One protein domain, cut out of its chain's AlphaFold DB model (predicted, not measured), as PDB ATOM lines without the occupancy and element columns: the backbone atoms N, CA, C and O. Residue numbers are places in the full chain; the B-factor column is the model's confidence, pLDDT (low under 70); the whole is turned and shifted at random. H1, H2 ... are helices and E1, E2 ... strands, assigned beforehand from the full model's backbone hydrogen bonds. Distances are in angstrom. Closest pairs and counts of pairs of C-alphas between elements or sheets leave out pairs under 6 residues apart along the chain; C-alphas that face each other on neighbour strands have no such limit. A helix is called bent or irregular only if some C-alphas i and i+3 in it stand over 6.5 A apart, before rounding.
ATOM      1  N   TYR A  91     198.804 132.917 139.155       87.44
ATOM      2  CA  TYR A  91     197.659 133.717 138.718       87.44
ATOM      3  C   TYR A  91     196.779 134.200 139.887       87.44
ATOM      4  O   TYR A  91     196.244 135.310 139.843       87.44
ATOM      5  N   LEU A  92     196.659 133.420 140.971       87.69
ATOM      6  CA  LEU A  92     195.913 133.826 142.168       87.69
ATOM      7  C   LEU A  92     196.640 134.925 142.941       87.69
ATOM      8  O   LEU A  92     196.001 135.844 143.458       87.69
ATOM      9  N   MET A  93     197.969 134.848 143.006       87.56
ATOM     10  CA  MET A  93     198.795 135.874 143.642       87.56
ATOM     11  C   MET A  93     198.758 137.177 142.843       87.56
ATOM     12  O   MET A  93     198.490 138.232 143.419       87.56
ATOM     13  N   ALA A  94     198.922 137.100 141.521       86.06
ATOM     14  CA  ALA A  94     198.797 138.246 140.628       86.06
ATOM     15  C   ALA A  94     197.409 138.896 140.745       86.06
ATOM     16  O   ALA A  94     197.309 140.103 140.948       86.06
ATOM     17  N   ARG A  95     196.331 138.100 140.734       85.38
ATOM     18  CA  ARG A  95     194.960 138.596 140.936       85.38
ATOM     19  C   ARG A  95     194.784 139.299 142.280       85.38
ATOM     20  O   ARG A  95     194.106 140.318 142.352       85.38
ATOM     21  N   ARG A  96     195.377 138.768 143.352       84.81
ATOM     22  CA  ARG A  96     195.316 139.398 144.676       84.81
ATOM     23  C   ARG A  96     196.009 140.759 144.683       84.81
ATOM     24  O   ARG A  96     195.465 141.687 145.268       84.81
ATOM     25  N   LEU A  97     197.171 140.873 144.042       83.62
ATOM     26  CA  LEU A  97     197.908 142.135 143.923       83.62
ATOM     27  C   LEU A  97     197.157 143.145 143.050       83.62
ATOM     28  O   LEU A  97     197.071 144.313 143.401       83.62
ATOM     29  N   LEU A  98     196.526 142.687 141.969       82.50
ATOM     30  CA  LEU A  98     195.686 143.527 141.113       82.50
ATOM     31  C   LEU A  98     194.368 143.969 141.769       82.50
ATOM     32  O   LEU A  98     193.681 144.805 141.198       82.50
ATOM     33  N   ASN A  99     194.006 143.453 142.947       81.31
ATOM     34  CA  ASN A  99     192.889 143.987 143.737       81.31
ATOM     35  C   ASN A  99     193.314 145.154 144.648       81.31
ATOM     36  O   ASN A  99     192.456 145.791 145.261       81.31
ATOM     37  N   ASP A 100     194.615 145.420 144.775       81.31
ATOM     38  CA  ASP A 100     195.138 146.527 145.567       81.31
ATOM     39  C   ASP A 100     195.071 147.837 144.767       81.31
ATOM     40  O   ASP A 100     195.616 147.951 143.666       81.31
ATOM     41  N   LYS A 101     194.407 148.851 145.335       85.62
ATOM     42  CA  LYS A 101     194.210 150.158 144.692       85.62
ATOM     43  C   LYS A 101     195.528 150.884 144.433       85.62
ATOM     44  O   LYS A 101     195.624 151.599 143.436       85.62
ATOM     45  N   GLU A 102     196.522 150.716 145.304       87.75
ATOM     46  CA  GLU A 102     197.829 151.359 145.138       87.75
ATOM     47  C   GLU A 102     198.610 150.722 143.991       87.75
ATOM     48  O   GLU A 102     199.188 151.416 143.163       87.75
ATOM     49  N   ILE A 103     198.562 149.396 143.875       85.56
ATOM     50  CA  ILE A 103     199.202 148.693 142.762       85.56
ATOM     51  C   ILE A 103     198.531 149.093 141.444       85.56
ATOM     52  O   ILE A 103     199.223 149.448 140.491       85.56
ATOM     53  N   ILE A 104     197.195 149.122 141.392       84.44
ATOM     54  CA  ILE A 104     196.461 149.565 140.196       84.44
ATOM     55  C   ILE A 104     196.867 150.986 139.783       84.44
ATOM     56  O   ILE A 104     197.075 151.233 138.595       84.44
ATOM     57  N   SER A 105     196.995 151.926 140.726       83.38
ATOM     58  CA  SER A 105     197.356 153.310 140.392       83.38
ATOM     59  C   SER A 105     198.761 153.413 139.789       83.38
ATOM     60  O   SER A 105     198.959 154.153 138.823       83.38
ATOM     61  N   VAL A 106     199.712 152.609 140.273       87.75
ATOM     62  CA  VAL A 106     201.060 152.499 139.693       87.75
ATOM     63  C   VAL A 106     201.006 151.918 138.285       87.75
ATOM     64  O   VAL A 106     201.650 152.457 137.388       87.75
ATOM     65  N   PHE A 107     200.221 150.861 138.058       84.25
ATOM     66  CA  PHE A 107     200.046 150.284 136.722       84.25
ATOM     67  C   PHE A 107     199.416 151.276 135.742       84.25
ATOM     68  O   PHE A 107     199.883 151.380 134.611       84.25
ATOM     69  N   ARG A 108     198.402 152.040 136.170       81.94
ATOM     70  CA  ARG A 108     197.790 153.098 135.348       81.94
ATOM     71  C   ARG A 108     198.815 154.154 134.956       81.94
ATOM     72  O   ARG A 108     198.962 154.452 133.777       81.94
ATOM     73  N   ARG A 109     199.592 154.640 135.925       82.00
ATOM     74  CA  ARG A 109     200.645 155.629 135.680       82.00
ATOM     75  C   ARG A 109     201.751 155.091 134.770       82.00
ATOM     76  O   ARG A 109     202.224 155.799 133.890       82.00
ATOM     77  N   ALA A 110     202.154 153.835 134.959       84.38
ATOM     78  CA  ALA A 110     203.109 153.159 134.085       84.38
ATOM     79  C   ALA A 110     202.586 153.080 132.639       84.38
ATOM     80  O   ALA A 110     203.323 153.361 131.700       84.38
ATOM     81  N   PHE A 111     201.298 152.783 132.463       78.88
ATOM     82  CA  PHE A 111     200.647 152.708 131.157       78.88
ATOM     83  C   PHE A 111     200.527 154.074 130.461       78.88
ATOM     84  O   PHE A 111     200.840 154.189 129.277       78.88
ATOM     85  N   GLU A 112     200.157 155.125 131.198       78.00
ATOM     86  CA  GLU A 112     200.122 156.506 130.690       78.00
ATOM     87  C   GLU A 112     201.492 156.958 130.171       78.00
ATOM     88  O   GLU A 112     201.587 157.578 129.110       78.00
ATOM     89  N   LEU A 113     202.572 156.591 130.870       80.12
ATOM     90  CA  LEU A 113     203.945 156.898 130.454       80.12
ATOM     91  C   LEU A 113     204.359 156.201 129.149       80.12
ATOM     92  O   LEU A 113     205.281 156.669 128.484       80.12
ATOM     93  N   GLN A 114     203.682 155.121 128.750       72.75
ATOM     94  CA  GLN A 114     203.892 154.474 127.448       72.75
ATOM     95  C   GLN A 114     203.155 155.189 126.302       72.75
ATOM     96  O   GLN A 114     203.213 154.736 125.160       72.75
ATOM     97  N   GLY A 115     202.458 156.298 126.581       66.25
ATOM     98  CA  GLY A 115     201.702 157.058 125.582       66.25
ATOM     99  C   GLY A 115     200.416 156.363 125.123       66.25
ATOM    100  O   GLY A 115     199.827 156.754 124.117       66.25
ATOM    101  N   LEU A 116     199.976 155.328 125.843       63.25
ATOM    102  CA  LEU A 116     198.736 154.609 125.570       63.25
ATOM    103  C   LEU A 116     197.599 155.264 126.368       63.25
ATOM    104  O   LEU A 116     197.662 155.332 127.594       63.25
ATOM    105  N   SER A 117     196.546 155.751 125.696       54.62
ATOM    106  CA  SER A 117     195.396 156.320 126.413       54.62
ATOM    107  C   SER A 117     194.560 155.212 127.066       54.62
ATOM    108  O   SER A 117     194.175 154.220 126.430       54.62
ATOM    109  N   LEU A 118     194.260 155.389 128.352       55.91
ATOM    110  CA  LEU A 118     193.279 154.595 129.089       55.91
ATOM    111  C   LEU A 118     191.872 155.036 128.668       55.91
ATOM    112  O   LEU A 118     191.215 155.811 129.351       55.91
ATOM    113  N   ASN A 119     191.407 154.570 127.512       56.78
ATOM    114  CA  ASN A 119     189.967 154.535 127.256       56.78
ATOM    115  C   ASN A 119     189.376 153.345 128.036       56.78
ATOM    116  O   ASN A 119     190.062 152.332 128.183       56.78
ATOM    117  N   ASP A 120     188.111 153.409 128.463       48.97
ATOM    118  CA  ASP A 120     187.444 152.326 129.219       48.97
ATOM    119  C   ASP A 120     187.577 150.946 128.538       48.97
ATOM    120  O   ASP A 120     187.747 149.923 129.201       48.97
ATOM    121  N   ASN A 121     187.610 150.914 127.199       49.56
ATOM    122  CA  ASN A 121     187.872 149.701 126.413       49.56
ATOM    123  C   ASN A 121     189.310 149.171 126.556       49.56
ATOM    124  O   ASN A 121     189.516 147.962 126.526       49.56
ATOM    125  N   ASN A 122     190.315 150.035 126.705       49.06
ATOM    126  CA  ASN A 122     191.713 149.635 126.900       49.06
ATOM    127  C   ASN A 122     191.963 149.150 128.331       49.06
ATOM    128  O   ASN A 122     192.699 148.184 128.519       49.06
ATOM    129  N   GLU A 123     191.309 149.758 129.321       43.34
ATOM    130  CA  GLU A 123     191.367 149.316 130.717       43.34
ATOM    131  C   GLU A 123     190.625 147.982 130.917       43.34
ATOM    132  O   GLU A 123     191.154 147.059 131.542       43.34
ATOM    133  N   GLN A 124     189.455 147.815 130.284       39.97
ATOM    134  CA  GLN A 124     188.791 146.515 130.197       39.97
ATOM    135  C   GLN A 124     189.610 145.505 129.397       39.97
ATOM    136  O   GLN A 124     189.660 144.361 129.818       39.97
ATOM    137  N   ASN A 125     190.285 145.864 128.300       43.44
ATOM    138  CA  ASN A 125     191.151 144.940 127.549       43.44
ATOM    139  C   ASN A 125     192.411 144.536 128.328       43.44
ATOM    140  O   ASN A 125     192.858 143.402 128.195       43.44
ATOM    141  N   LEU A 126     192.967 145.417 129.163       48.97
ATOM    142  CA  LEU A 126     194.019 145.073 130.120       48.97
ATOM    143  C   LEU A 126     193.480 144.065 131.138       48.97
ATOM    144  O   LEU A 126     193.985 142.955 131.212       48.97
ATOM    145  N   CYS A 127     192.401 144.377 131.853       39.12
ATOM    146  CA  CYS A 127     191.856 143.485 132.882       39.12
ATOM    147  C   CYS A 127     191.244 142.180 132.321       39.12
ATOM    148  O   CYS A 127     191.350 141.135 132.956       39.12
ATOM    149  N   SER A 128     190.642 142.201 131.127       37.09
ATOM    150  CA  SER A 128     190.017 141.037 130.468       37.09
ATOM    151  C   SER A 128     190.999 140.170 129.682       37.09
ATOM    152  O   SER A 128     190.737 138.983 129.509       37.09
ATOM    153  N   ARG A 129     192.172 140.694 129.289       44.03
ATOM    154  CA  ARG A 129     193.306 139.844 128.880       44.03
ATOM    155  C   ARG A 129     193.790 138.949 130.023       44.03
ATOM    156  O   ARG A 129     194.353 137.898 129.739       44.03
ATOM    157  N   TYR A 130     193.557 139.342 131.281       43.66
ATOM    158  CA  TYR A 130     194.124 138.690 132.473       43.66
ATOM    159  C   TYR A 130     193.097 138.056 133.423       43.66
ATOM    160  O   TYR A 130     193.452 137.474 134.446       43.66
ATOM    161  N   ILE A 131     191.810 138.133 133.098       35.19
ATOM    162  CA  ILE A 131     190.754 137.400 133.790       35.19
ATOM    163  C   ILE A 131     190.021 136.635 132.696       35.19
ATOM    164  O   ILE A 131     189.283 137.272 131.942       35.19
ATOM    165  N   PRO A 132     190.193 135.303 132.571       34.31
ATOM    166  CA  PRO A 132     189.318 134.543 131.703       34.31
ATOM    167  C   PRO A 132     187.916 134.731 132.273       34.31
ATOM    168  O   PRO A 132     187.582 134.218 133.344       34.31
ATOM    169  N   SER A 133     187.093 135.526 131.592       30.64
ATOM    170  CA  SER A 133     185.659 135.459 131.778       30.64
ATOM    171  C   SER A 133     185.290 134.049 131.345       30.64
ATOM    172  O   SER A 133     185.191 133.732 130.162       30.64
ATOM    173  N   GLU A 150     193.487 108.809 106.720       53.66
ATOM    174  CA  GLU A 150     193.365 108.812 105.265       53.66
ATOM    175  C   GLU A 150     192.111 109.507 104.712       53.66
ATOM    176  O   GLU A 150     192.082 109.809 103.526       53.66
ATOM    177  N   LEU A 151     191.093 109.777 105.536       59.38
ATOM    178  CA  LEU A 151     189.817 110.395 105.148       59.38
ATOM    179  C   LEU A 151     189.656 111.831 105.670       59.38
ATOM    180  O   LEU A 151     188.601 112.444 105.485       59.38
ATOM    181  N   ILE A 152     190.668 112.374 106.349       61.69
ATOM    182  CA  ILE A 152     190.562 113.688 106.980       61.69
ATOM    183  C   ILE A 152     190.765 114.788 105.931       61.69
ATOM    184  O   ILE A 152     191.804 114.881 105.277       61.69
ATOM    185  N   MET A 153     189.753 115.646 105.795       71.56
ATOM    186  CA  MET A 153     189.773 116.815 104.915       71.56
ATOM    187  C   MET A 153     190.484 118.015 105.569       71.56
ATOM    188  O   MET A 153     190.379 118.176 106.789       71.56
ATOM    189  N   PRO A 154     191.109 118.920 104.794       73.94
ATOM    190  CA  PRO A 154     191.753 120.136 105.297       73.94
ATOM    191  C   PRO A 154     190.857 121.003 106.197       73.94
ATOM    192  O   PRO A 154     191.300 121.496 107.236       73.94
ATOM    193  N   SER A 155     189.579 121.160 105.847       72.19
ATOM    194  CA  SER A 155     188.574 121.855 106.668       72.19
ATOM    195  C   SER A 155     188.303 121.158 108.007       72.19
ATOM    196  O   SER A 155     188.144 121.821 109.034       72.19
ATOM    197  N   GLY A 156     188.312 119.823 108.020       71.25
ATOM    198  CA  GLY A 156     188.232 119.016 109.238       71.25
ATOM    199  C   GLY A 156     189.467 119.189 110.121       71.25
ATOM    200  O   GLY A 156     189.327 119.381 111.324       71.25
ATOM    201  N   ILE A 157     190.660 119.225 109.519       70.19
ATOM    202  CA  ILE A 157     191.933 119.453 110.221       70.19
ATOM    203  C   ILE A 157     191.944 120.803 110.928       70.19
ATOM    204  O   ILE A 157     192.269 120.861 112.110       70.19
ATOM    205  N   LYS A 158     191.543 121.880 110.241       75.06
ATOM    206  CA  LYS A 158     191.449 123.211 110.863       75.06
ATOM    207  C   LYS A 158     190.550 123.183 112.095       75.06
ATOM    208  O   LYS A 158     190.947 123.674 113.142       75.06
ATOM    209  N   ARG A 159     189.382 122.539 112.000       75.00
ATOM    210  CA  ARG A 159     188.445 122.412 113.125       75.00
ATOM    211  C   ARG A 159     189.031 121.611 114.295       75.00
ATOM    212  O   ARG A 159     188.791 121.974 115.444       75.00
ATOM    213  N   THR A 160     189.790 120.550 114.019       71.50
ATOM    214  CA  THR A 160     190.485 119.756 115.048       71.50
ATOM    215  C   THR A 160     191.576 120.573 115.732       71.50
ATOM    216  O   THR A 160     191.587 120.661 116.955       71.50
ATOM    217  N   VAL A 161     192.434 121.246 114.961       72.44
ATOM    218  CA  VAL A 161     193.499 122.100 115.513       72.44
ATOM    219  C   VAL A 161     192.905 123.261 116.315       72.44
ATOM    220  O   VAL A 161     193.374 123.562 117.408       72.44
ATOM    221  N   GLU A 162     191.827 123.887 115.837       74.75
ATOM    222  CA  GLU A 162     191.092 124.909 116.593       74.75
ATOM    223  C   GLU A 162     190.535 124.369 117.917       74.75
ATOM    224  O   GLU A 162     190.540 125.084 118.921       74.75
ATOM    225  N   TYR A 163     190.045 123.126 117.936       73.62
ATOM    226  CA  TYR A 163     189.570 122.475 119.153       73.62
ATOM    227  C   TYR A 163     190.715 122.216 120.137       73.62
ATOM    228  O   TYR A 163     190.599 122.599 121.301       73.62
ATOM    229  N   GLU A 164     191.826 121.639 119.680       71.38
ATOM    230  CA  GLU A 164     193.003 121.369 120.515       71.38
ATOM    231  C   GLU A 164     193.603 122.657 121.074       71.38
ATOM    232  O   GLU A 164     193.880 122.759 122.266       71.38
ATOM    233  N   MET A 165     193.709 123.697 120.249       74.88
ATOM    234  CA  MET A 165     194.220 124.996 120.680       74.88
ATOM    235  C   MET A 165     193.256 125.709 121.627       74.88
ATOM    236  O   MET A 165     193.696 126.458 122.499       74.88
ATOM    237  N   ARG A 166     191.944 125.468 121.514       72.19
ATOM    238  CA  ARG A 166     190.965 125.925 122.509       72.19
ATOM    239  C   ARG A 166     191.114 125.165 123.827       72.19
ATOM    240  O   ARG A 166     191.016 125.797 124.873       72.19
ATOM    241  N   ALA A 167     191.352 123.856 123.783       72.62
ATOM    242  CA  ALA A 167     191.601 123.048 124.973       72.62
ATOM    243  C   ALA A 167     192.894 123.484 125.679       72.62
ATOM    244  O   ALA A 167     192.874 123.725 126.879       72.62
ATOM    245  N   LEU A 168     193.973 123.714 124.925       72.31
ATOM    246  CA  LEU A 168     195.231 124.254 125.446       72.31
ATOM    247  C   LEU A 168     195.030 125.640 126.075       72.31
ATOM    248  O   LEU A 168     195.468 125.886 127.192       72.31
ATOM    249  N   LYS A 169     194.300 126.539 125.402       72.38
ATOM    250  CA  LYS A 169     193.967 127.864 125.952       72.38
ATOM    251  C   LYS A 169     193.090 127.801 127.204       72.38
ATOM    252  O   LYS A 169     193.118 128.751 127.976       72.38
ATOM    253  N   ALA A 170     192.311 126.738 127.405       72.00
ATOM    254  CA  ALA A 170     191.478 126.588 128.597       72.00
ATOM    255  C   ALA A 170     192.306 126.363 129.870       72.00
ATOM    256  O   ALA A 170     191.838 126.704 130.954       72.00
ATOM    257  N   ASP A 171     193.523 125.835 129.732       77.62
ATOM    258  CA  ASP A 171     194.458 125.630 130.841       77.62
ATOM    259  C   ASP A 171     195.412 126.822 131.054       77.62
ATOM    260  O   ASP A 171     196.169 126.881 132.020       77.62
ATOM    261  N   LEU A 172     195.365 127.817 130.166       81.06
ATOM    262  CA  LEU A 172     196.195 129.009 130.253       81.06
ATOM    263  C   LEU A 172     195.434 130.178 130.878       81.06
ATOM    264  O   LEU A 172     194.309 130.507 130.501       81.06
ATOM    265  N   VAL A 173     196.102 130.876 131.788       82.56
ATOM    266  CA  VAL A 173     195.599 132.088 132.428       82.56
ATOM    267  C   VAL A 173     196.460 133.267 132.004       82.56
ATOM    268  O   VAL A 173     197.688 133.220 132.069       82.56
ATOM    269  N   GLY A 174     195.809 134.340 131.560       81.62
ATOM    270  CA  GLY A 174     196.492 135.597 131.295       81.62
ATOM    271  C   GLY A 174     196.948 136.230 132.604       81.62
ATOM    272  O   GLY A 174     196.152 136.397 133.525       81.62
ATOM    273  N   VAL A 175     198.214 136.616 132.685       83.44
ATOM    274  CA  VAL A 175     198.806 137.224 133.875       83.44
ATOM    275  C   VAL A 175     199.754 138.368 133.502       83.44
ATOM    276  O   VAL A 175     200.396 138.325 132.445       83.44
ATOM    277  N   PRO A 176     199.888 139.389 134.367       86.00
ATOM    278  CA  PRO A 176     201.002 140.323 134.273       86.00
ATOM    279  C   PRO A 176     202.329 139.576 134.460       86.00
ATOM    280  O   PRO A 176     202.382 138.500 135.061       86.00
ATOM    281  N   GLY A 177     203.414 140.161 133.963       86.19
ATOM    282  CA  GLY A 177     204.750 139.614 134.145       86.19
ATOM    283  C   GLY A 177     205.176 139.536 135.620       86.19
ATOM    284  O   GLY A 177     204.637 140.265 136.461       86.19
ATOM    285  N   PRO A 178     206.171 138.689 135.943       91.31
ATOM    286  CA  PRO A 178     206.537 138.320 137.317       91.31
ATOM    287  C   PRO A 178     206.969 139.498 138.195       91.31
ATOM    288  O   PRO A 178     206.828 139.439 139.415       91.31
ATOM    289  N   ALA A 179     207.416 140.600 137.585       91.25
ATOM    290  CA  ALA A 179     207.790 141.827 138.284       91.25
ATOM    291  C   ALA A 179     206.654 142.424 139.141       91.25
ATOM    292  O   ALA A 179     206.930 143.186 140.067       91.25
ATOM    293  N   ILE A 180     205.385 142.051 138.900       90.06
ATOM    294  CA  ILE A 180     204.254 142.477 139.742       90.06
ATOM    295  C   ILE A 180     204.430 142.101 141.220       90.06
ATOM    296  O   ILE A 180     203.960 142.820 142.102       90.06
ATOM    297  N   LEU A 181     205.109 140.986 141.497       91.06
ATOM    298  CA  LEU A 181     205.253 140.436 142.845       91.06
ATOM    299  C   LEU A 181     206.032 141.370 143.775       91.06
ATOM    300  O   LEU A 181     205.761 141.411 144.977       91.06
ATOM    301  N   ASP A 182     206.953 142.149 143.212       92.94
ATOM    302  CA  ASP A 182     207.888 142.965 143.978       92.94
ATOM    303  C   ASP A 182     207.380 144.400 144.186       92.94
ATOM    304  O   ASP A 182     207.801 145.071 145.128       92.94
ATOM    305  N   ILE A 183     206.394 144.851 143.395       91.81
ATOM    306  CA  ILE A 183     205.826 146.213 143.456       91.81
ATOM    307  C   ILE A 183     205.377 146.572 144.878       91.81
ATOM    308  O   ILE A 183     205.682 147.654 145.378       91.81
ATOM    309  N   SER A 184     204.696 145.646 145.560       90.25
ATOM    310  CA  SER A 184     204.198 145.883 146.921       90.25
ATOM    311  C   SER A 184     205.315 146.170 147.937       90.25
ATOM    312  O   SER A 184     205.100 146.911 148.895       90.25
ATOM    313  N   GLY A 185     206.511 145.607 147.735       90.50
ATOM    314  CA  GLY A 185     207.678 145.861 148.580       90.50
ATOM    315  C   GLY A 185     208.215 147.279 148.397       90.50
ATOM    316  O   GLY A 185     208.478 147.966 149.383       90.50
ATOM    317  N   TYR A 186     208.298 147.743 147.148       92.88
ATOM    318  CA  TYR A 186     208.760 149.094 146.815       92.88
ATOM    319  C   TYR A 186     207.785 150.182 147.268       92.88
ATOM    320  O   TYR A 186     208.219 151.213 147.784       92.88
ATOM    321  N   LEU A 187     206.476 149.926 147.176       91.12
ATOM    322  CA  LEU A 187     205.458 150.841 147.699       91.12
ATOM    323  C   LEU A 187     205.558 151.009 149.216       91.12
ATOM    324  O   LEU A 187     205.570 152.136 149.708       91.12
ATOM    325  N   LYS A 188     205.740 149.913 149.962       91.62
ATOM    326  CA  LYS A 188     205.947 149.966 151.422       91.62
ATOM    327  C   LYS A 188     207.223 150.707 151.821       91.62
ATOM    328  O   LYS A 188     207.268 151.294 152.896       91.62
ATOM    329  N   ALA A 189     208.247 150.675 150.972       91.69
ATOM    330  CA  ALA A 189     209.488 151.418 151.169       91.69
ATOM    331  C   ALA A 189     209.390 152.899 150.748       91.69
ATOM    332  O   ALA A 189     210.351 153.643 150.930       91.69
ATOM    333  N   GLY A 190     208.259 153.337 150.176       90.94
ATOM    334  CA  GLY A 190     208.059 154.705 149.691       90.94
ATOM    335  C   GLY A 190     208.772 155.026 148.373       90.94
ATOM    336  O   GLY A 190     208.829 156.190 147.983       90.94
ATOM    337  N   ASN A 191     209.310 154.026 147.668       94.12
ATOM    338  CA  ASN A 191     210.026 154.223 146.407       94.12
ATOM    339  C   ASN A 191     209.087 154.006 145.210       94.12
ATOM    340  O   ASN A 191     208.966 152.909 144.662       94.12
ATOM    341  N   ILE A 192     208.390 155.079 144.835       92.88
ATOM    342  CA  ILE A 192     207.351 155.058 143.798       92.88
ATOM    343  C   ILE A 192     207.956 154.897 142.396       92.88
ATOM    344  O   ILE A 192     207.390 154.184 141.567       92.88
ATOM    345  N   ASP A 193     209.108 155.509 142.120       92.94
ATOM    346  CA  ASP A 193     209.713 155.484 140.783       92.94
ATOM    347  C   ASP A 193     210.142 154.070 140.379       92.94
ATOM    348  O   ASP A 193     209.883 153.631 139.255       92.94
ATOM    349  N   ASP A 194     210.743 153.317 141.302       94.00
ATOM    350  CA  ASP A 194     211.113 151.928 141.032       94.00
ATOM    351  C   ASP A 194     209.884 151.011 140.961       94.00
ATOM    352  O   ASP A 194     209.846 150.107 140.123       94.00
ATOM    353  N   ALA A 195     208.829 151.291 141.735       92.81
ATOM    354  CA  ALA A 195     207.549 150.598 141.592       92.81
ATOM    355  C   ALA A 195     206.945 150.798 140.185       92.81
ATOM    356  O   ALA A 195     206.462 149.838 139.582       92.81
ATOM    357  N   ILE A 196     207.032 152.010 139.620       90.88
ATOM    358  CA  ILE A 196     206.588 152.307 138.247       90.88
ATOM    359  C   ILE A 196     207.445 151.561 137.214       90.88
ATOM    360  O   ILE A 196     206.902 150.998 136.260       90.88
ATOM    361  N   LYS A 197     208.774 151.504 137.389       92.25
ATOM    362  CA  LYS A 197     209.660 150.728 136.496       92.25
ATOM    363  C   LYS A 197     209.304 149.241 136.496       92.25
ATOM    364  O   LYS A 197     209.237 148.633 135.429       92.25
ATOM    365  N   LEU A 198     209.033 148.667 137.669       92.56
ATOM    366  CA  LEU A 198     208.616 147.269 137.799       92.56
ATOM    367  C   LEU A 198     207.234 147.019 137.195       92.56
ATOM    368  O   LEU A 198     207.044 146.010 136.519       92.56
ATOM    369  N   ALA A 199     206.290 147.946 137.364       88.75
ATOM    370  CA  ALA A 199     204.989 147.866 136.703       88.75
ATOM    371  C   ALA A 199     205.128 147.891 135.175       88.75
ATOM    372  O   ALA A 199     204.532 147.060 134.491       88.75
ATOM    373  N   ASN A 200     205.980 148.765 134.630       85.12
ATOM    374  CA  ASN A 200     206.295 148.781 133.200       85.12
ATOM    375  C   ASN A 200     206.881 147.449 132.723       85.12
ATOM    376  O   ASN A 200     206.435 146.904 131.713       85.12
ATOM    377  N   LEU A 201     207.837 146.891 133.467       89.06
ATOM    378  CA  LEU A 201     208.405 145.583 133.154       89.06
ATOM    379  C   LEU A 201     207.333 144.484 133.176       89.06
ATOM    380  O   LEU A 201     207.285 143.662 132.261       89.06
ATOM    381  N   ALA A 202     206.444 144.493 134.171       88.19
ATOM    382  CA  ALA A 202     205.341 143.543 134.288       88.19
ATOM    383  C   ALA A 202     204.348 143.654 133.119       88.19
ATOM    384  O   ALA A 202     203.875 142.632 132.631       88.19
ATOM    385  N   ILE A 203     204.059 144.866 132.634       84.00
ATOM    386  CA  ILE A 203     203.215 145.088 131.447       84.00
ATOM    387  C   ILE A 203     203.888 144.508 130.198       84.00
ATOM    388  O   ILE A 203     203.268 143.753 129.452       84.00
ATOM    389  N   MET A 204     205.169 144.819 129.983       81.19
ATOM    390  CA  MET A 204     205.917 144.400 128.788       81.19
ATOM    391  C   MET A 204     206.150 142.886 128.719       81.19
ATOM    392  O   MET A 204     206.298 142.320 127.636       81.19
ATOM    393  N   THR A 205     206.204 142.234 129.878       84.81
ATOM    394  CA  THR A 205     206.416 140.784 130.010       84.81
ATOM    395  C   THR A 205     205.129 140.018 130.313       84.81
ATOM    396  O   THR A 205     205.185 138.834 130.632       84.81
ATOM    397  N   ALA A 206     203.969 140.668 130.198       83.88
ATOM    398  CA  ALA A 206     202.683 140.018 130.382       83.88
ATOM    399  C   ALA A 206     202.404 138.972 129.290       83.88
ATOM    400  O   ALA A 206     202.836 139.094 128.139       83.88
ATOM    401  N   GLY A 207     201.643 137.944 129.653       83.44
ATOM    402  CA  GLY A 207     201.335 136.837 128.758       83.44
ATOM    403  C   GLY A 207     200.501 135.771 129.446       83.44
ATOM    404  O   GLY A 207     199.682 136.079 130.308       83.44
ATOM    405  N   TYR A 208     200.701 134.522 129.049       84.94
ATOM    406  CA  TYR A 208     199.953 133.370 129.526       84.94
ATOM    407  C   TYR A 208     200.837 132.432 130.340       84.94
ATOM    408  O   TYR A 208     202.000 132.206 129.998       84.94
ATOM    409  N   VAL A 209     200.261 131.863 131.395       84.12
ATOM    410  CA  VAL A 209     200.868 130.806 132.211       84.12
ATOM    411  C   VAL A 209     199.872 129.664 132.409       84.12
ATOM    412  O   VAL A 209     198.667 129.930 132.415       84.12
ATOM    413  N   PRO A 210     200.336 128.419 132.594       84.62
ATOM    414  CA  PRO A 210     199.489 127.318 133.044       84.62
ATOM    415  C   PRO A 210     198.762 127.647 134.352       84.62
ATOM    416  O   PRO A 210     199.288 128.365 135.210       84.62
ATOM    417  N   SER A 211     197.544 127.134 134.504       84.06
ATOM    418  CA  SER A 211     196.702 127.382 135.677       84.06
ATOM    419  C   SER A 211     197.288 126.799 136.972       84.06
ATOM    420  O   SER A 211     197.037 127.320 138.060       84.06
ATOM    421  N   ASP A 212     198.117 125.767 136.857       84.88
ATOM    422  CA  ASP A 212     198.804 125.072 137.944       84.88
ATOM    423  C   ASP A 212     200.209 125.621 138.248       84.88
ATOM    424  O   ASP A 212     200.784 125.263 139.277       84.88
ATOM    425  N   ALA A 213     200.739 126.528 137.417       87.88
ATOM    426  CA  ALA A 213     202.079 127.082 137.583       87.88
ATOM    427  C   ALA A 213     202.233 127.779 138.942       87.88
ATOM    428  O   ALA A 213     201.527 128.752 139.257       87.88
ATOM    429  N   SER A 214     203.176 127.292 139.752       91.38
ATOM    430  CA  SER A 214     203.411 127.829 141.087       91.38
ATOM    431  C   SER A 214     204.204 129.137 141.043       91.38
ATOM    432  O   SER A 214     204.876 129.474 140.066       91.38
ATOM    433  N   LEU A 215     204.128 129.907 142.128       89.06
ATOM    434  CA  LEU A 215     204.931 131.113 142.301       89.06
ATOM    435  C   LEU A 215     206.435 130.803 142.248       89.06
ATOM    436  O   LEU A 215     207.192 131.595 141.682       89.06
ATOM    437  N   GLY A 216     206.845 129.674 142.838       86.75
ATOM    438  CA  GLY A 216     208.222 129.184 142.797       86.75
ATOM    439  C   GLY A 216     208.685 128.940 141.364       86.75
ATOM    440  O   GLY A 216     209.671 129.532 140.937       86.75
ATOM    441  N   ASP A 217     207.900 128.200 140.576       89.19
ATOM    442  CA  ASP A 217     208.260 127.854 139.192       89.19
ATOM    443  C   ASP A 217     208.452 129.084 138.297       89.19
ATOM    444  O   ASP A 217     209.332 129.110 137.434       89.19
ATOM    445  N   ILE A 218     207.628 130.117 138.501       89.69
ATOM    446  CA  ILE A 218     207.722 131.382 137.762       89.69
ATOM    447  C   ILE A 218     208.958 132.184 138.192       89.69
ATOM    448  O   ILE A 218     209.621 132.786 137.347       89.69
ATOM    449  N   ARG A 219     209.279 132.213 139.493       85.56
ATOM    450  CA  ARG A 219     210.451 132.933 140.024       85.56
ATOM    451  C   ARG A 219     211.767 132.275 139.631       85.56
ATOM    452  O   ARG A 219     212.697 132.979 139.250       85.56
ATOM    453  N   ASP A 220     211.809 130.951 139.684       85.69
ATOM    454  CA  ASP A 220     212.983 130.151 139.336       85.69
ATOM    455  C   ASP A 220     213.169 130.035 137.813       85.69
ATOM    456  O   ASP A 220     214.183 129.523 137.337       85.69
ATOM    457  N   GLY A 221     212.203 130.530 137.029       84.00
ATOM    458  CA  GLY A 221     212.243 130.529 135.568       84.00
ATOM    459  C   GLY A 221     211.989 129.157 134.939       84.00
ATOM    460  O   GLY A 221     212.237 128.986 133.746       84.00
ATOM    461  N   VAL A 222     211.487 128.193 135.716       88.12
ATOM    462  CA  VAL A 222     211.082 126.860 135.240       88.12
ATOM    463  C   VAL A 222     209.896 126.983 134.287       88.12
ATOM    464  O   VAL A 222     209.878 126.360 133.226       88.12
ATOM    465  N   VAL A 223     208.927 127.832 134.639       86.62
ATOM    466  CA  VAL A 223     207.781 128.157 133.787       86.62
ATOM    467  C   VAL A 223     207.951 129.569 133.240       86.62
ATOM    468  O   VAL A 223     208.005 130.551 133.981       86.62
ATOM    469  N   LYS A 224     208.018 129.688 131.912       88.50
ATOM    470  CA  LYS A 224     208.102 130.978 131.221       88.50
ATOM    471  C   LYS A 224     206.701 131.526 130.948       88.50
ATOM    472  O   LYS A 224     205.821 130.808 130.475       88.50
ATOM    473  N   VAL A 225     206.521 132.830 131.155       85.50
ATOM    474  CA  VAL A 225     205.333 133.544 130.673       85.50
ATOM    475  C   VAL A 225     205.350 133.555 129.142       85.50
ATOM    476  O   VAL A 225     206.240 134.143 128.521       85.50
ATOM    477  N   THR A 226     204.376 132.878 128.538       84.12
ATOM    478  CA  THR A 226     204.281 132.707 127.083       84.12
ATOM    479  C   THR A 226     203.579 133.909 126.472       84.12
ATOM    480  O   THR A 226     202.490 134.295 126.905       84.12
ATOM    481  N   LYS A 227     204.178 134.526 125.453       81.56
ATOM    482  CA  LYS A 227     203.568 135.704 124.820       81.56
ATOM    483  C   LYS A 227     202.379 135.299 123.940       81.56
ATOM    484  O   LYS A 227     202.400 134.229 123.336       81.56
ATOM    485  N   PRO A 228     201.367 136.170 123.765       77.69
ATOM    486  CA  PRO A 228     200.260 135.894 122.847       77.69
ATOM    487  C   PRO A 228     200.707 135.583 121.407       77.69
ATOM    488  O   PRO A 228     200.088 134.756 120.744       77.69
ATOM    489  N   SER A 229     201.788 136.214 120.932       78.88
ATOM    490  CA  SER A 229     202.372 135.940 119.611       78.88
ATOM    491  C   SER A 229     202.919 134.517 119.504       78.88
ATOM    492  O   SER A 229     202.631 133.841 118.524       78.88
ATOM    493  N   GLU A 230     203.603 134.030 120.543       79.19
ATOM    494  CA  GLU A 230     204.168 132.673 120.593       79.19
ATOM    495  C   GLU A 230     203.048 131.612 120.508       79.19
ATOM    496  O   GLU A 230     203.181 130.620 119.798       79.19
ATOM    497  N   ILE A 231     201.888 131.842 121.141       78.19
ATOM    498  CA  ILE A 231     200.724 130.936 121.028       78.19
ATOM    499  C   ILE A 231     200.157 130.914 119.601       78.19
ATOM    500  O   ILE A 231     199.726 129.864 119.118       78.19
ATOM    501  N   ASN A 232     200.129 132.063 118.926       78.12
ATOM    502  CA  ASN A 232     199.655 132.138 117.546       78.12
ATOM    503  C   ASN A 232     200.636 131.463 116.577       78.12
ATOM    504  O   ASN A 232     200.197 130.786 115.654       78.12
ATOM    505  N   GLU A 233     201.943 131.573 116.815       82.94
ATOM    506  CA  GLU A 233     202.957 130.843 116.047       82.94
ATOM    507  C   GLU A 233     202.769 129.325 116.189       82.94
ATOM    508  O   GLU A 233     202.774 128.608 115.188       82.94
ATOM    509  N   VAL A 234     202.509 128.832 117.408       79.25
ATOM    510  CA  VAL A 234     202.185 127.414 117.646       79.25
ATOM    511  C   VAL A 234     200.927 126.999 116.881       79.25
ATOM    512  O   VAL A 234     200.933 125.958 116.228       79.25
ATOM    513  N   TYR A 235     199.872 127.820 116.903       78.69
ATOM    514  CA  TYR A 235     198.647 127.571 116.135       78.69
ATOM    515  C   TYR A 235     198.923 127.438 114.631       78.69
ATOM    516  O   TYR A 235     198.481 126.478 113.997       78.69
ATOM    517  N   GLU A 236     199.669 128.380 114.054       82.31
ATOM    518  CA  GLU A 236     199.987 128.375 112.625       82.31
ATOM    519  C   GLU A 236     200.863 127.183 112.231       82.31
ATOM    520  O   GLU A 236     200.621 126.562 111.192       82.31
ATOM    521  N   LEU A 237     201.837 126.821 113.070       80.62
ATOM    522  CA  LEU A 237     202.671 125.637 112.877       80.62
ATOM    523  C   LEU A 237     201.837 124.355 112.917       80.62
ATOM    524  O   LEU A 237     201.932 123.546 111.994       80.62
ATOM    525  N   TYR A 238     200.962 124.207 113.915       76.12
ATOM    526  CA  TYR A 238     200.062 123.057 114.027       76.12
ATOM    527  C   TYR A 238     199.153 122.926 112.810       76.12
ATOM    528  O   TYR A 238     199.008 121.830 112.265       76.12
ATOM    529  N   ILE A 239     198.569 124.032 112.337       79.81
ATOM    530  CA  ILE A 239     197.773 124.029 111.108       79.81
ATOM    531  C   ILE A 239     198.629 123.607 109.922       79.81
ATOM    532  O   ILE A 239     198.226 122.727 109.164       79.81
ATOM    533  N   LYS A 240     199.802 124.215 109.744       80.88
ATOM    534  CA  LYS A 240     200.676 123.944 108.603       80.88
ATOM    535  C   LYS A 240     201.110 122.483 108.559       80.88
ATOM    536  O   LYS A 240     201.079 121.883 107.487       80.88
ATOM    537  N   ASP A 241     201.502 121.913 109.691       74.31
ATOM    538  CA  ASP A 241     201.959 120.527 109.768       74.31
ATOM    539  C   ASP A 241     200.807 119.536 109.642       74.31
ATOM    540  O   ASP A 241     200.926 118.561 108.901       74.31
ATOM    541  N   SER A 242     199.658 119.828 110.250       73.44
ATOM    542  CA  SER A 242     198.479 118.973 110.113       73.44
ATOM    543  C   SER A 242     197.938 118.995 108.681       73.44
ATOM    544  O   SER A 242     197.591 117.954 108.137       73.44
ATOM    545  N   LEU A 243     197.936 120.150 108.005       74.38
ATOM    546  CA  LEU A 243     197.506 120.255 106.605       74.38
ATOM    547  C   LEU A 243     198.377 119.431 105.647       74.38
ATOM    548  O   LEU A 243     197.849 118.916 104.666       74.38
ATOM    549  N   LYS A 244     199.675 119.241 105.933       74.75
ATOM    550  CA  LYS A 244     200.536 118.333 105.145       74.75
ATOM    551  C   LYS A 244     200.090 116.872 105.235       74.75
ATOM    552  O   LYS A 244     200.419 116.086 104.352       74.75
ATOM    553  N   MET A 245     199.373 116.500 106.294       66.50
ATOM    554  CA  MET A 245     198.863 115.143 106.496       66.50
ATOM    555  C   MET A 245     197.521 114.907 105.791       66.50
ATOM    556  O   MET A 245     197.102 113.756 105.659       66.50
ATOM    557  N   ALA A 246     196.855 115.964 105.311       65.81
ATOM    558  CA  ALA A 246     195.599 115.845 104.581       65.81
ATOM    559  C   ALA A 246     195.848 115.208 103.206       65.81
ATOM    560  O   ALA A 246     196.465 115.809 102.328       65.81
TER     561      ALA A 246
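What this domain is: This is residues 91 to 133 and 150 to 246 of the 313 residues of an uncharacterized protein of Desulfotomaculum reducens (strain MI-1) (UniProt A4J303). The model is drawn out along one axis: two long helices, H4 and H8, lie side by side at one end, a small two-stranded sheet of E1 and E2 sits in the middle, and the helical hairpin of H5 and H6 makes the other end. H1 lies beside H5, H2 crosses H6, and H3 and H7, which touch no helix, lie out on opposite sides of the middle. The printed part has 140 residues, with eight named helices and two named strands in the order H1, H2, H3, H4, E1, H5, H6, E2, H7, H8. The sheet, in the order E1, E2, is antiparallel, and the class is mostly helix. The whole is loose, with a radius of gyration of the C-alphas of 18.3 A, and elongated, spanning 66 by 35 by 22 A.

How they stand to each other: H1, residues 91 to 97, touches H5, residues 180 to 188, at a shallow tilt of 19 degrees, the same way; the closest C-alphas are those of Ala 94 and Ile 180, 7.0 A apart. H2, residues 101 to 113, touches H6, residues 192 to 204, with its residues 106 to 111 alone; the C-alphas of Ala 110 and Asn 200 come closest at 5.5 A, and the lines are about perpendicular at 72 degrees, only just past steep. From H3, residues 120 to 129, Arg 129 comes closest to strand E1, residues 172 to 175, with its C-alpha 5.8 A from that of Gly 174. H4, residues 154 to 170, touches H8, residues 228 to 245, and H8 touches H4 with its residues 235 to 243 alone. Their closest C-alphas, of Pro 154 and Leu 243, are 5.9 A apart, and they run opposite ways at a shallow tilt of 33 degrees, only just short of steep. E1 and strand E2, residues 207 to 210, are antiparallel neighbours, with 135 degrees between their directions. N 173 and O 209, at 2.8 A, and N 207 and O 175, at 3.1 A, are within hydrogen-bond range. H5 and H6 form a helical hairpin: they touch at a shallow tilt of 9 degrees, opposite ways, closest at the C-alphas of Ile 183 and Ala 195, 5.1 A apart. H7, residues 215 to 219, is close but not clearly touching to H1, with the C-alphas of Met 93 and Leu 215 7.9 A apart. The C-alphas of Gly 207 in E2 and Pro 228 in H8 are 6.1 A apart. Among the pairs that are apart are H2 and H3, H4 and H5, and H6 and H8. Each O i to N i+4 pair is within hydrogen-bond range in H1, H2, H3, H4, H6 and H7, against 3 of 5 in H5 and 13 of 14 in H8.

Where its parts are: H1 begins at C-alpha 91, at (197.659, 133.717, 138.718). H2 measures 18.5 A from first to last C-alpha, H4 24.2 A, H6 18.5 A and H8 26.5 A. E1 begins at C-alpha 172, at (196.195, 129.009, 130.253). H5 is irregular, but only just: C-alphas 181 and 184 are 6.9 A apart. H8, the longest helix with 18 residues, ends at C-alpha 245, at (198.863, 115.143, 106.496).

The domain as a whole: The two C-alphas farthest apart, those of Glu 150 and Gly 190, are 65.5 A from each other. Residues 134 to 149 are cut out, and C-alphas 133 and 150 are 38.4 A apart across the cut, which falls in the link from H3 to H4. Of the links that are printed whole, H2 to H3 and H7 to H8 are short, the others are tight, and no link is long. The mean pLDDT of the printed part is 77.4; residues 115 to 133, 150 to 152 and 245 to 246 are under 70.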